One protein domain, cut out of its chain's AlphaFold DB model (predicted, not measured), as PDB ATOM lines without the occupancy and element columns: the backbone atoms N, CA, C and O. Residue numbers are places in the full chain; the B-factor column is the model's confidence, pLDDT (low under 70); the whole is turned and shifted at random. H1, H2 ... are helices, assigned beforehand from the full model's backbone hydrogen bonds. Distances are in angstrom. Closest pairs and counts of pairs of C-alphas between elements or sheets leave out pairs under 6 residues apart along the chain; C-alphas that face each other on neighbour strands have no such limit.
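Overview. This is residues 13 to 29 and 59 to 115 of the 115 residues of an uncharacterized protein of Kitasatospora niigatensis (UniProt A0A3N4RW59). Two helices, H1 and the long H2, make a V that is closed where H1 begins and H2 ends and open toward the cut in the chain, and H4 crosses H2 near the closed end. The short H3 lies beyond that closed end, at the opposite end of the domain from residues 59 to 66 of H2, which stick out free. The printed part has 74 residues with four named helices, H1, H2, H3 and H4 in that order, and no named strand; its class is all helix. It is compact, with a radius of gyration of the C-alphas of 12.5 A, and the C-alphas span 39 by 28 by 17 A.

Arrangement. H1, residues 13 to 28, touches H2, residues 59 to 79, with residues 13 to 20 alone, against residues 72 to 79 alone of H2. Their closest C-alphas, those of Asp 13 and Asp 76, are 5.8 A apart, and the two run opposite ways at a steep tilt of 42 degrees. H1 and H3, residues 84 to 93, only just touch, only at their ends, with 3 pairs of C-alphas within 8 A; the closest are those of Leu 15 and Arg 91, 7.6 A apart. H1 and H3 run the same way at a steep tilt of 55 degrees. H4, residues 98 to 113, touches H2, which meets it with residues 70 to 78 alone; the closest C-alphas, those of Ala 74 and Val 104, are 5.2 A apart. H2 and H4 run opposite ways at a steep tilt of 62 degrees. H1 and H4 are close but not clearly touching, about perpendicular at 85 degrees, with the closest C-alphas, those of Val 20 and Leu 101, 7.8 A apart. H3 is apart from H2 and from H4. In H1, H2, H3 and H4 every O i to N i+4 pair is within hydrogen-bond range.

Along the chain. H1 begins at C-alpha 13, at (181.204, 199.011, 174.172), and measures 21.4 A from first to last C-alpha. H2, 21 residues, begins at C-alpha 59, at (179.016, 177.170, 191.549), and measures 29.5 A. H3 measures 14.3 A. H4 measures 23.1 A and ends at C-alpha 113, at (182.719, 175.391, 169.717).

Size, cuts and confidence. The two C-alphas farthest apart, those of Leu 59 and Glu 85, are 40.2 A apart. Residues 30 to 58 are not printed, and C-alphas 29 and 59 are 17.4 A apart across this cut, which lies in the link from H1 to H2. The links from H2 to H3 and from H3 to H4 are tight, with 4 residues each. The mean pLDDT of the printed part is 72.8; residue 13, residues 22 to 29, residues 59 to 67 and residue 115 are under 70.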
ATOM      1  N   ASP A  13     181.059 200.378 173.662       66.75
ATOM      2  CA  ASP A  13     181.204 199.011 174.172       66.75
ATOM      3  C   ASP A  13     180.608 198.871 175.576       66.75
ATOM      4  O   ASP A  13     179.899 197.915 175.899       66.75
ATOM      5  N   ARG A  14     180.817 199.882 176.425       73.56
ATOM      6  CA  ARG A  14     180.304 199.888 177.795       73.56
ATOM      7  C   ARG A  14     178.809 200.181 177.832       73.56
ATOM      8  O   ARG A  14     178.124 199.636 178.697       73.56
ATOM      9  N   LEU A  15     178.290 200.984 176.903       74.75
ATOM     10  CA  LEU A  15     176.846 201.181 176.736       74.75
ATOM     11  C   LEU A  15     176.165 199.899 176.241       74.75
ATOM     12  O   LEU A  15     175.166 199.480 176.825       74.75
ATOM     13  N   CYS A  16     176.752 199.223 175.251       73.81
ATOM     14  CA  CYS A  16     176.280 197.927 174.767       73.81
ATOM     15  C   CYS A  16     176.291 196.886 175.885       73.81
ATOM     16  O   CYS A  16     175.298 196.192 176.097       73.81
ATOM     17  N   TRP A  17     177.373 196.818 176.664       77.81
ATOM     18  CA  TRP A  17     177.452 195.913 177.805       77.81
ATOM     19  C   TRP A  17     176.394 196.215 178.863       77.81
ATOM     20  O   TRP A  17     175.796 195.284 179.390       77.81
ATOM     21  N   LEU A  18     176.125 197.482 179.184       75.88
ATOM     22  CA  LEU A  18     175.092 197.836 180.159       75.88
ATOM     23  C   LEU A  18     173.691 197.441 179.674       75.88
ATOM     24  O   LEU A  18     172.943 196.832 180.441       75.88
ATOM     25  N   ALA A  19     173.376 197.707 178.407       76.06
ATOM     26  CA  ALA A  19     172.103 197.331 177.798       76.06
ATOM     27  C   ALA A  19     171.922 195.803 177.765       76.06
ATOM     28  O   ALA A  19     170.913 195.274 178.245       76.06
ATOM     29  N   VAL A  20     172.938 195.071 177.293       71.75
ATOM     30  CA  VAL A  20     172.929 193.601 177.260       71.75
ATOM     31  C   VAL A  20     172.883 193.024 178.666       71.75
ATOM     32  O   VAL A  20     172.109 192.107 178.918       71.75
ATOM     33  N   ARG A  21     173.656 193.552 179.617       70.94
ATOM     34  CA  ARG A  21     173.675 193.073 181.004       70.94
ATOM     35  C   ARG A  21     172.318 193.238 181.670       70.94
ATOM     36  O   ARG A  21     171.886 192.314 182.356       70.94
ATOM     37  N   ASP A  22     171.647 194.371 181.485       67.69
ATOM     38  CA  ASP A  22     170.316 194.586 182.053       67.69
ATOM     39  C   ASP A  22     169.271 193.682 181.381       67.69
ATOM     40  O   ASP A  22     168.403 193.104 182.037       67.69
ATOM     41  N   GLN A  23     169.386 193.449 180.072       66.31
ATOM     42  CA  GLN A  23     168.510 192.525 179.355       66.31
ATOM     43  C   GLN A  23     168.752 191.057 179.739       66.31
ATOM     44  O   GLN A  23     167.796 190.314 179.970       66.31
ATOM     45  N   VAL A  24     170.010 190.636 179.886       64.19
ATOM     46  CA  VAL A  24     170.413 189.309 180.376       64.19
ATOM     47  C   VAL A  24     170.009 189.137 181.839       64.19
ATOM     48  O   VAL A  24     169.497 188.083 182.196       64.19
ATOM     49  N   GLY A  25     170.154 190.166 182.677       60.62
ATOM     50  CA  GLY A  25     169.713 190.170 184.074       60.62
ATOM     51  C   GLY A  25     168.197 190.018 184.204       60.62
ATOM     52  O   GLY A  25     167.724 189.124 184.908       60.62
ATOM     53  N   ARG A  26     167.423 190.808 183.447       61.44
ATOM     54  CA  ARG A  26     165.955 190.696 183.367       61.44
ATOM     55  C   ARG A  26     165.499 189.345 182.804       61.44
ATOM     56  O   ARG A  26     164.495 188.799 183.262       61.44
ATOM     57  N   ARG A  27     166.238 188.769 181.848       51.34
ATOM     58  CA  ARG A  27     165.979 187.424 181.299       51.34
ATOM     59  C   ARG A  27     166.362 186.304 182.276       51.34
ATOM     60  O   ARG A  27     165.629 185.326 182.370       51.34
ATOM     61  N   ALA A  28     167.438 186.458 183.049       49.56
ATOM     62  CA  ALA A  28     167.869 185.507 184.077       49.56
ATOM     63  C   ALA A  28     166.946 185.504 185.308       49.56
ATOM     64  O   ALA A  28     166.779 184.465 185.947       49.56
ATOM     65  N   ALA A  29     166.302 186.635 185.609       51.94
ATOM     66  CA  ALA A  29     165.301 186.758 186.670       51.94
ATOM     67  C   ALA A  29     163.952 186.086 186.334       51.94
ATOM     68  O   ALA A  29     163.117 185.921 187.220       51.94
ATOM     69  N   LEU A  59     178.946 177.689 192.923       44.56
ATOM     70  CA  LEU A  59     179.016 177.170 191.549       44.56
ATOM     71  C   LEU A  59     178.089 177.924 190.587       44.56
ATOM     72  O   LEU A  59     178.418 178.060 189.408       44.56
ATOM     73  N   ARG A  60     176.924 178.423 191.033       50.81
ATOM     74  CA  ARG A  60     176.110 179.326 190.201       50.81
ATOM     75  C   ARG A  60     176.823 180.638 190.022       50.81
ATOM     76  O   ARG A  60     176.818 181.084 188.885       50.81
ATOM     77  N   ARG A  61     177.408 181.213 191.078       52.12
ATOM     78  CA  ARG A  61     178.103 182.502 191.043       52.12
ATOM     79  C   ARG A  61     179.302 182.452 190.104       52.12
ATOM     80  O   ARG A  61     179.363 183.286 189.205       52.12
ATOM     81  N   ASP A  62     180.138 181.423 190.204       51.41
ATOM     82  CA  ASP A  62     181.271 181.165 189.312       51.41
ATOM     83  C   ASP A  62     180.820 180.880 187.883       51.41
ATOM     84  O   ASP A  62     181.357 181.451 186.938       51.41
ATOM     85  N   ARG A  63     179.763 180.081 187.681       55.47
ATOM     86  CA  ARG A  63     179.205 179.873 186.333       55.47
ATOM     87  C   ARG A  63     178.530 181.116 185.775       55.47
ATOM     88  O   ARG A  63     178.478 181.260 184.560       55.47
ATOM     89  N   THR A  64     177.935 181.981 186.592       59.62
ATOM     90  CA  THR A  64     177.440 183.283 186.125       59.62
ATOM     91  C   THR A  64     178.595 184.221 185.843       59.62
ATOM     92  O   THR A  64     178.512 184.918 184.851       59.62
ATOM     93  N   SER A  65     179.678 184.195 186.620       61.97
ATOM     94  CA  SER A  65     180.880 184.995 186.372       61.97
ATOM     95  C   SER A  65     181.547 184.584 185.056       61.97
ATOM     96  O   SER A  65     181.724 185.412 184.169       61.97
ATOM     97  N   GLY A  66     181.779 183.282 184.859       65.12
ATOM     98  CA  GLY A  66     182.320 182.734 183.614       65.12
ATOM     99  C   GLY A  66     181.409 182.982 182.409       65.12
ATOM    100  O   GLY A  66     181.884 183.411 181.363       65.12
ATOM    101  N   ARG A  67     180.086 182.811 182.560       65.19
ATOM    102  CA  ARG A  67     179.132 183.154 181.489       65.19
ATOM    103  C   ARG A  67     179.120 184.650 181.193       65.19
ATOM    104  O   ARG A  67     179.157 185.018 180.031       65.19
ATOM    105  N   LEU A  68     179.097 185.513 182.206       73.12
ATOM    106  CA  LEU A  68     179.154 186.963 182.005       73.12
ATOM    107  C   LEU A  68     180.444 187.366 181.288       73.12
ATOM    108  O   LEU A  68     180.398 188.244 180.439       73.12
ATOM    109  N   HIS A  69     181.558 186.693 181.572       75.31
ATOM    110  CA  HIS A  69     182.824 186.925 180.887       75.31
ATOM    111  C   HIS A  69     182.778 186.514 179.406       75.31
ATOM    112  O   HIS A  69     183.210 187.278 178.549       75.31
ATOM    113  N   GLU A  70     182.185 185.358 179.080       74.81
ATOM    114  CA  GLU A  70     181.961 184.938 177.684       74.81
ATOM    115  C   GLU A  70     181.094 185.943 176.913       74.81
ATOM    116  O   GLU A  70     181.412 186.288 175.775       74.81
ATOM    117  N   TYR A  71     180.024 186.433 177.545       75.38
ATOM    118  CA  TYR A  71     179.152 187.441 176.949       75.38
ATOM    119  C   TYR A  71     179.843 188.800 176.822       75.38
ATOM    120  O   TYR A  71     179.641 189.452 175.808       75.38
ATOM    121  N   ALA A  72     180.679 189.216 177.777       79.50
ATOM    122  CA  ALA A  72     181.411 190.481 177.692       79.50
ATOM    123  C   ALA A  72     182.286 190.525 176.432       79.50
ATOM    124  O   ALA A  72     182.132 191.417 175.606       79.50
ATOM    125  N   PHE A  73     183.091 189.486 176.199       80.44
ATOM    126  CA  PHE A  73     183.924 189.440 175.000       80.44
ATOM    127  C   PHE A  73     183.141 189.271 173.692       80.44
ATOM    128  O   PHE A  73     183.684 189.529 172.617       80.44
ATOM    129  N   ALA A  74     181.938 188.698 173.735       83.12
ATOM    130  CA  ALA A  74     181.081 188.596 172.558       83.12
ATOM    131  C   ALA A  74     180.400 189.937 172.253       83.12
ATOM    132  O   ALA A  74     180.244 190.285 171.089       83.12
ATOM    133  N   VAL A  75     180.046 190.700 173.290       82.38
ATOM    134  CA  VAL A  75     179.528 192.066 173.166       82.38
ATOM    135  C   VAL A  75     180.583 192.994 172.584       82.38
ATOM    136  O   VAL A  75     180.244 193.730 171.665       82.38
ATOM    137  N   ASP A  76     181.836 192.908 173.033       80.94
ATOM    138  CA  ASP A  76     182.930 193.710 172.467       80.94
ATOM    139  C   ASP A  76     183.083 193.442 170.957       80.94
ATOM    140  O   ASP A  76     183.090 194.368 170.152       80.94
ATOM    141  N   GLY A  77     183.096 192.167 170.543       80.56
ATOM    142  CA  GLY A  77     183.191 191.807 169.122       80.56
ATOM    143  C   GLY A  77     181.956 192.192 168.298       80.56
ATOM    144  O   GLY A  77     182.079 192.615 167.152       80.56
ATOM    145  N   ALA A  78     180.752 192.083 168.865       82.12
ATOM    146  CA  ALA A  78     179.530 192.510 168.187       82.12
ATOM    147  C   ALA A  78     179.440 194.042 168.078       82.12
ATOM    148  O   ALA A  78     178.913 194.550 167.086       82.12
ATOM    149  N   ALA A  79     179.957 194.787 169.060       82.31
ATOM    150  CA  ALA A  79     179.959 196.251 169.069       82.31
ATOM    151  C   ALA A  79     180.747 196.833 167.887       82.31
ATOM    152  O   ALA A  79     180.310 197.821 167.292       82.31
ATOM    153  N   GLU A  80     181.825 196.168 167.459       81.25
ATOM    154  CA  GLU A  80     182.580 196.540 166.254       81.25
ATOM    155  C   GLU A  80     181.722 196.502 164.976       81.25
ATOM    156  O   GLU A  80     181.962 197.266 164.040       81.25
ATOM    157  N   THR A  81     180.682 195.660 164.943       80.94
ATOM    158  CA  THR A  81     179.786 195.497 163.783       80.94
ATOM    159  C   THR A  81     178.609 196.480 163.760       80.94
ATOM    160  O   THR A  81     177.851 196.510 162.784       80.94
ATOM    161  N   LEU A  82     178.438 197.294 164.812       81.12
ATOM    162  CA  LEU A  82     177.367 198.289 164.877       81.12
ATOM    163  C   LEU A  82     177.621 199.432 163.900       81.12
ATOM    164  O   LEU A  82     178.695 200.052 163.899       81.12
ATOM    165  N   THR A  83     176.592 199.775 163.129       82.69
ATOM    166  CA  THR A  83     176.625 200.944 162.250       82.69
ATOM    167  C   THR A  83     176.538 202.236 163.065       82.69
ATOM    168  O   THR A  83     176.133 202.245 164.231       82.69
ATOM    169  N   ALA A  84     176.914 203.363 162.457       82.12
ATOM    170  CA  ALA A  84     176.836 204.666 163.118       82.12
ATOM    171  C   ALA A  84     175.398 205.024 163.546       82.12
ATOM    172  O   ALA A  84     175.201 205.588 164.623       82.12
ATOM    173  N   GLU A  85     174.401 204.654 162.738       77.75
ATOM    174  CA  GLU A  85     172.981 204.870 163.035       77.75
ATOM    175  C   GLU A  85     172.526 204.069 164.256       77.75
ATOM    176  O   GLU A  85     171.821 204.586 165.119       77.75
ATOM    177  N   GLU A  86     172.981 202.828 164.388       79.31
ATOM    178  CA  GLU A  86     172.616 201.976 165.520       79.31
ATOM    179  C   GLU A  86     173.308 202.394 166.806       79.31
ATOM    180  O   GLU A  86     172.701 202.332 167.872       79.31
ATOM    181  N   ARG A  87     174.550 202.881 166.723       79.38
ATOM    182  CA  ARG A  87     175.216 203.500 167.875       79.38
ATOM    183  C   ARG A  87     174.499 204.773 168.305       79.38
ATOM    184  O   ARG A  87     174.347 205.013 169.499       79.38
ATOM    185  N   ALA A  88     174.026 205.580 167.354       77.88
ATOM    186  CA  ALA A  88     173.218 206.757 167.662       77.88
ATOM    187  C   ALA A  88     171.884 206.367 168.320       77.88
ATOM    188  O   ALA A  88     171.513 206.965 169.329       77.88
ATOM    189  N   HIS A  89     171.212 205.329 167.812       74.88
ATOM    190  CA  HIS A  89     170.003 204.775 168.420       74.88
ATOM    191  C   HIS A  89     170.270 204.292 169.847       74.88
ATOM    192  O   HIS A  89     169.598 204.735 170.770       74.88
ATOM    193  N   LEU A  90     171.309 203.481 170.048       78.75
ATOM    194  CA  LEU A  90     171.718 202.971 171.355       78.75
ATOM    195  C   LEU A  90     172.005 204.100 172.353       78.75
ATOM    196  O   LEU A  90     171.592 204.024 173.505       78.75
ATOM    197  N   ARG A  91     172.680 205.172 171.927       73.94
ATOM    198  CA  ARG A  91     172.923 206.343 172.788       73.94
ATOM    199  C   ARG A  91     171.643 207.104 173.124       73.94
ATOM    200  O   ARG A  91     171.548 207.664 174.211       73.94
ATOM    201  N   ALA A  92     170.683 207.142 172.203       71.56
ATOM    202  CA  ALA A  92     169.426 207.854 172.387       71.56
ATOM    203  C   ALA A  92     168.416 207.074 173.246       71.56
ATOM    204  O   ALA A  92     167.708 207.683 174.047       71.56
ATOM    205  N   THR A  93     168.334 205.750 173.087       73.75
ATOM    206  CA  THR A  93     167.305 204.903 173.719       73.75
ATOM    207  C   THR A  93     167.840 204.046 174.860       73.75
ATOM    208  O   THR A  93     167.077 203.640 175.732       73.75
ATOM    209  N   GLY A  94     169.145 203.766 174.877       73.56
ATOM    210  CA  GLY A  94     169.741 202.771 175.767       73.56
ATOM    211  C   GLY A  94     169.387 201.328 175.392       73.56
ATOM    212  O   GLY A  94     169.665 200.415 176.170       73.56
ATOM    213  N   GLU A  95     168.773 201.105 174.227       73.56
ATOM    214  CA  GLU A  95     168.340 199.789 173.763       73.56
ATOM    215  C   GLU A  95     169.242 199.278 172.634       73.56
ATOM    216  O   GLU A  95     169.635 200.018 171.731       73.56
ATOM    217  N   VAL A  96     169.579 197.987 172.691       75.19
ATOM    218  CA  VAL A  96     170.330 197.305 171.630       75.19
ATOM    219  C   VAL A  96     169.377 196.770 170.557       75.19
ATOM    220  O   VAL A  96     168.322 196.230 170.904       75.19
ATOM    221  N   PRO A  97     169.745 196.842 169.263       73.50
ATOM    222  CA  PRO A  97     168.968 196.223 168.193       73.50
ATOM    223  C   PRO A  97     168.792 194.714 168.417       73.50
ATOM    224  O   PRO A  97     169.714 194.040 168.873       73.50
ATOM    225  N   GLU A  98     167.657 194.135 168.021       70.94
ATOM    226  CA  GLU A  98     167.421 192.691 168.196       70.94
ATOM    227  C   GLU A  98     168.474 191.834 167.468       70.94
ATOM    228  O   GLU A  98     168.957 190.838 168.015       70.94
ATOM    229  N   ARG A  99     168.929 192.283 166.286       78.62
ATOM    230  CA  ARG A  99     170.017 191.628 165.539       78.62
ATOM    231  C   ARG A  99     171.340 191.587 166.311       78.62
ATOM    232  O   ARG A  99     172.115 190.656 166.122       78.62
ATOM    233  N   PHE A 100     171.586 192.559 167.193       81.62
ATOM    234  CA  PHE A 100     172.795 192.619 168.016       81.62
ATOM    235  C   PHE A 100     172.844 191.455 169.005       81.62
ATOM    236  O   PHE A 100     173.883 190.829 169.182       81.62
ATOM    237  N   LEU A 101     171.707 191.107 169.611       78.88
ATOM    238  CA  LEU A 101     171.634 189.973 170.534       78.88
ATOM    239  C   LEU A 101     171.868 188.642 169.821       78.88
ATOM    240  O   LEU A 101     172.593 187.799 170.343       78.88
ATOM    241  N   ALA A 102     171.287 188.471 168.630       79.19
ATOM    242  CA  ALA A 102     171.511 187.280 167.813       79.19
ATOM    243  C   ALA A 102     172.998 187.123 167.450       79.19
ATOM    244  O   ALA A 102     173.545 186.023 167.515       79.19
ATOM    245  N   GLU A 103     173.669 188.232 167.139       80.50
ATOM    246  CA  GLU A 103     175.095 188.246 166.818       80.50
ATOM    247  C   GLU A 103     175.976 187.930 168.036       80.50
ATOM    248  O   GLU A 103     176.880 187.096 167.955       80.50
ATOM    249  N   VAL A 104     175.673 188.515 169.199       81.31
ATOM    250  CA  VAL A 104     176.354 188.186 170.462       81.31
ATOM    251  C   VAL A 104     176.209 186.694 170.781       81.31
ATOM    252  O   VAL A 104     177.187 186.039 171.140       81.31
ATOM    253  N   GLU A 105     175.013 186.121 170.621       79.44
ATOM    254  CA  GLU A 105     174.783 184.689 170.841       79.44
ATOM    255  C   GLU A 105     175.558 183.810 169.849       79.44
ATOM    256  O   GLU A 105     176.153 182.811 170.267       79.44
ATOM    257  N   ARG A 106     175.625 184.205 168.570       80.25
ATOM    258  CA  ARG A 106     176.444 183.534 167.549       80.25
ATOM    259  C   ARG A 106     177.916 183.500 167.959       80.25
ATOM    260  O   ARG A 106     178.520 182.429 167.968       80.25
ATOM    261  N   LEU A 107     178.473 184.634 168.382       80.75
ATOM    262  CA  LEU A 107     179.871 184.739 168.818       80.75
ATOM    263  C   LEU A 107     180.160 183.918 170.085       80.75
ATOM    264  O   LEU A 107     181.219 183.292 170.191       80.75
ATOM    265  N   VAL A 108     179.222 183.872 171.038       80.19
ATOM    266  CA  VAL A 108     179.332 182.991 172.216       80.19
ATOM    267  C   VAL A 108     179.342 181.520 171.788       80.19
ATOM    268  O   VAL A 108     180.178 180.752 172.270       80.19
ATOM    269  N   ALA A 109     178.448 181.112 170.883       78.75
ATOM    270  CA  ALA A 109     178.385 179.741 170.380       78.75
ATOM    271  C   ALA A 109     179.667 179.348 169.625       78.75
ATOM    272  O   ALA A 109     180.224 178.283 169.884       78.75
ATOM    273  N   GLU A 110     180.182 180.227 168.764       80.00
ATOM    274  CA  GLU A 110     181.446 180.024 168.051       80.00
ATOM    275  C   GLU A 110     182.633 179.884 169.012       80.00
ATOM    276  O   GLU A 110     183.463 178.988 168.843       80.00
ATOM    277  N   ARG A 111     182.716 180.722 170.056       80.44
ATOM    278  CA  ARG A 111     183.767 180.598 171.079       80.44
ATOM    279  C   ARG A 111     183.675 179.292 171.858       80.44
ATOM    280  O   ARG A 111     184.710 178.709 172.167       80.44
ATOM    281  N   ARG A 112     182.464 178.832 172.174       76.62
ATOM    282  CA  ARG A 112     182.256 177.545 172.852       76.62
ATOM    283  C   ARG A 112     182.615 176.361 171.969       76.62
ATOM    284  O   ARG A 112     183.149 175.395 172.486       76.62
ATOM    285  N   ALA A 113     182.351 176.439 170.666       78.62
ATOM    286  CA  ALA A 113     182.719 175.391 169.717       78.62
ATOM    287  C   ALA A 113     184.239 175.282 169.499       78.62
ATOM    288  O   ALA A 113     184.728 174.224 169.119       78.62
ATOM    289  N   LYS A 114     184.984 176.374 169.725       75.56
ATOM    290  CA  LYS A 114     186.454 176.422 169.629       75.56
ATOM    291  C   LYS A 114     187.175 176.010 170.922       75.56
ATOM    292  O   LYS A 114     188.405 176.028 170.941       75.56
ATOM    293  N   ARG A 115     186.438 175.705 171.991       61.88
ATOM    294  CA  ARG A 115     186.963 175.281 173.295       61.88
ATOM    295  C   ARG A 115     186.864 173.773 173.451       61.88
ATOM    296  O   ARG A 115     187.797 173.219 174.065       61.88
TER     297      ARG A 115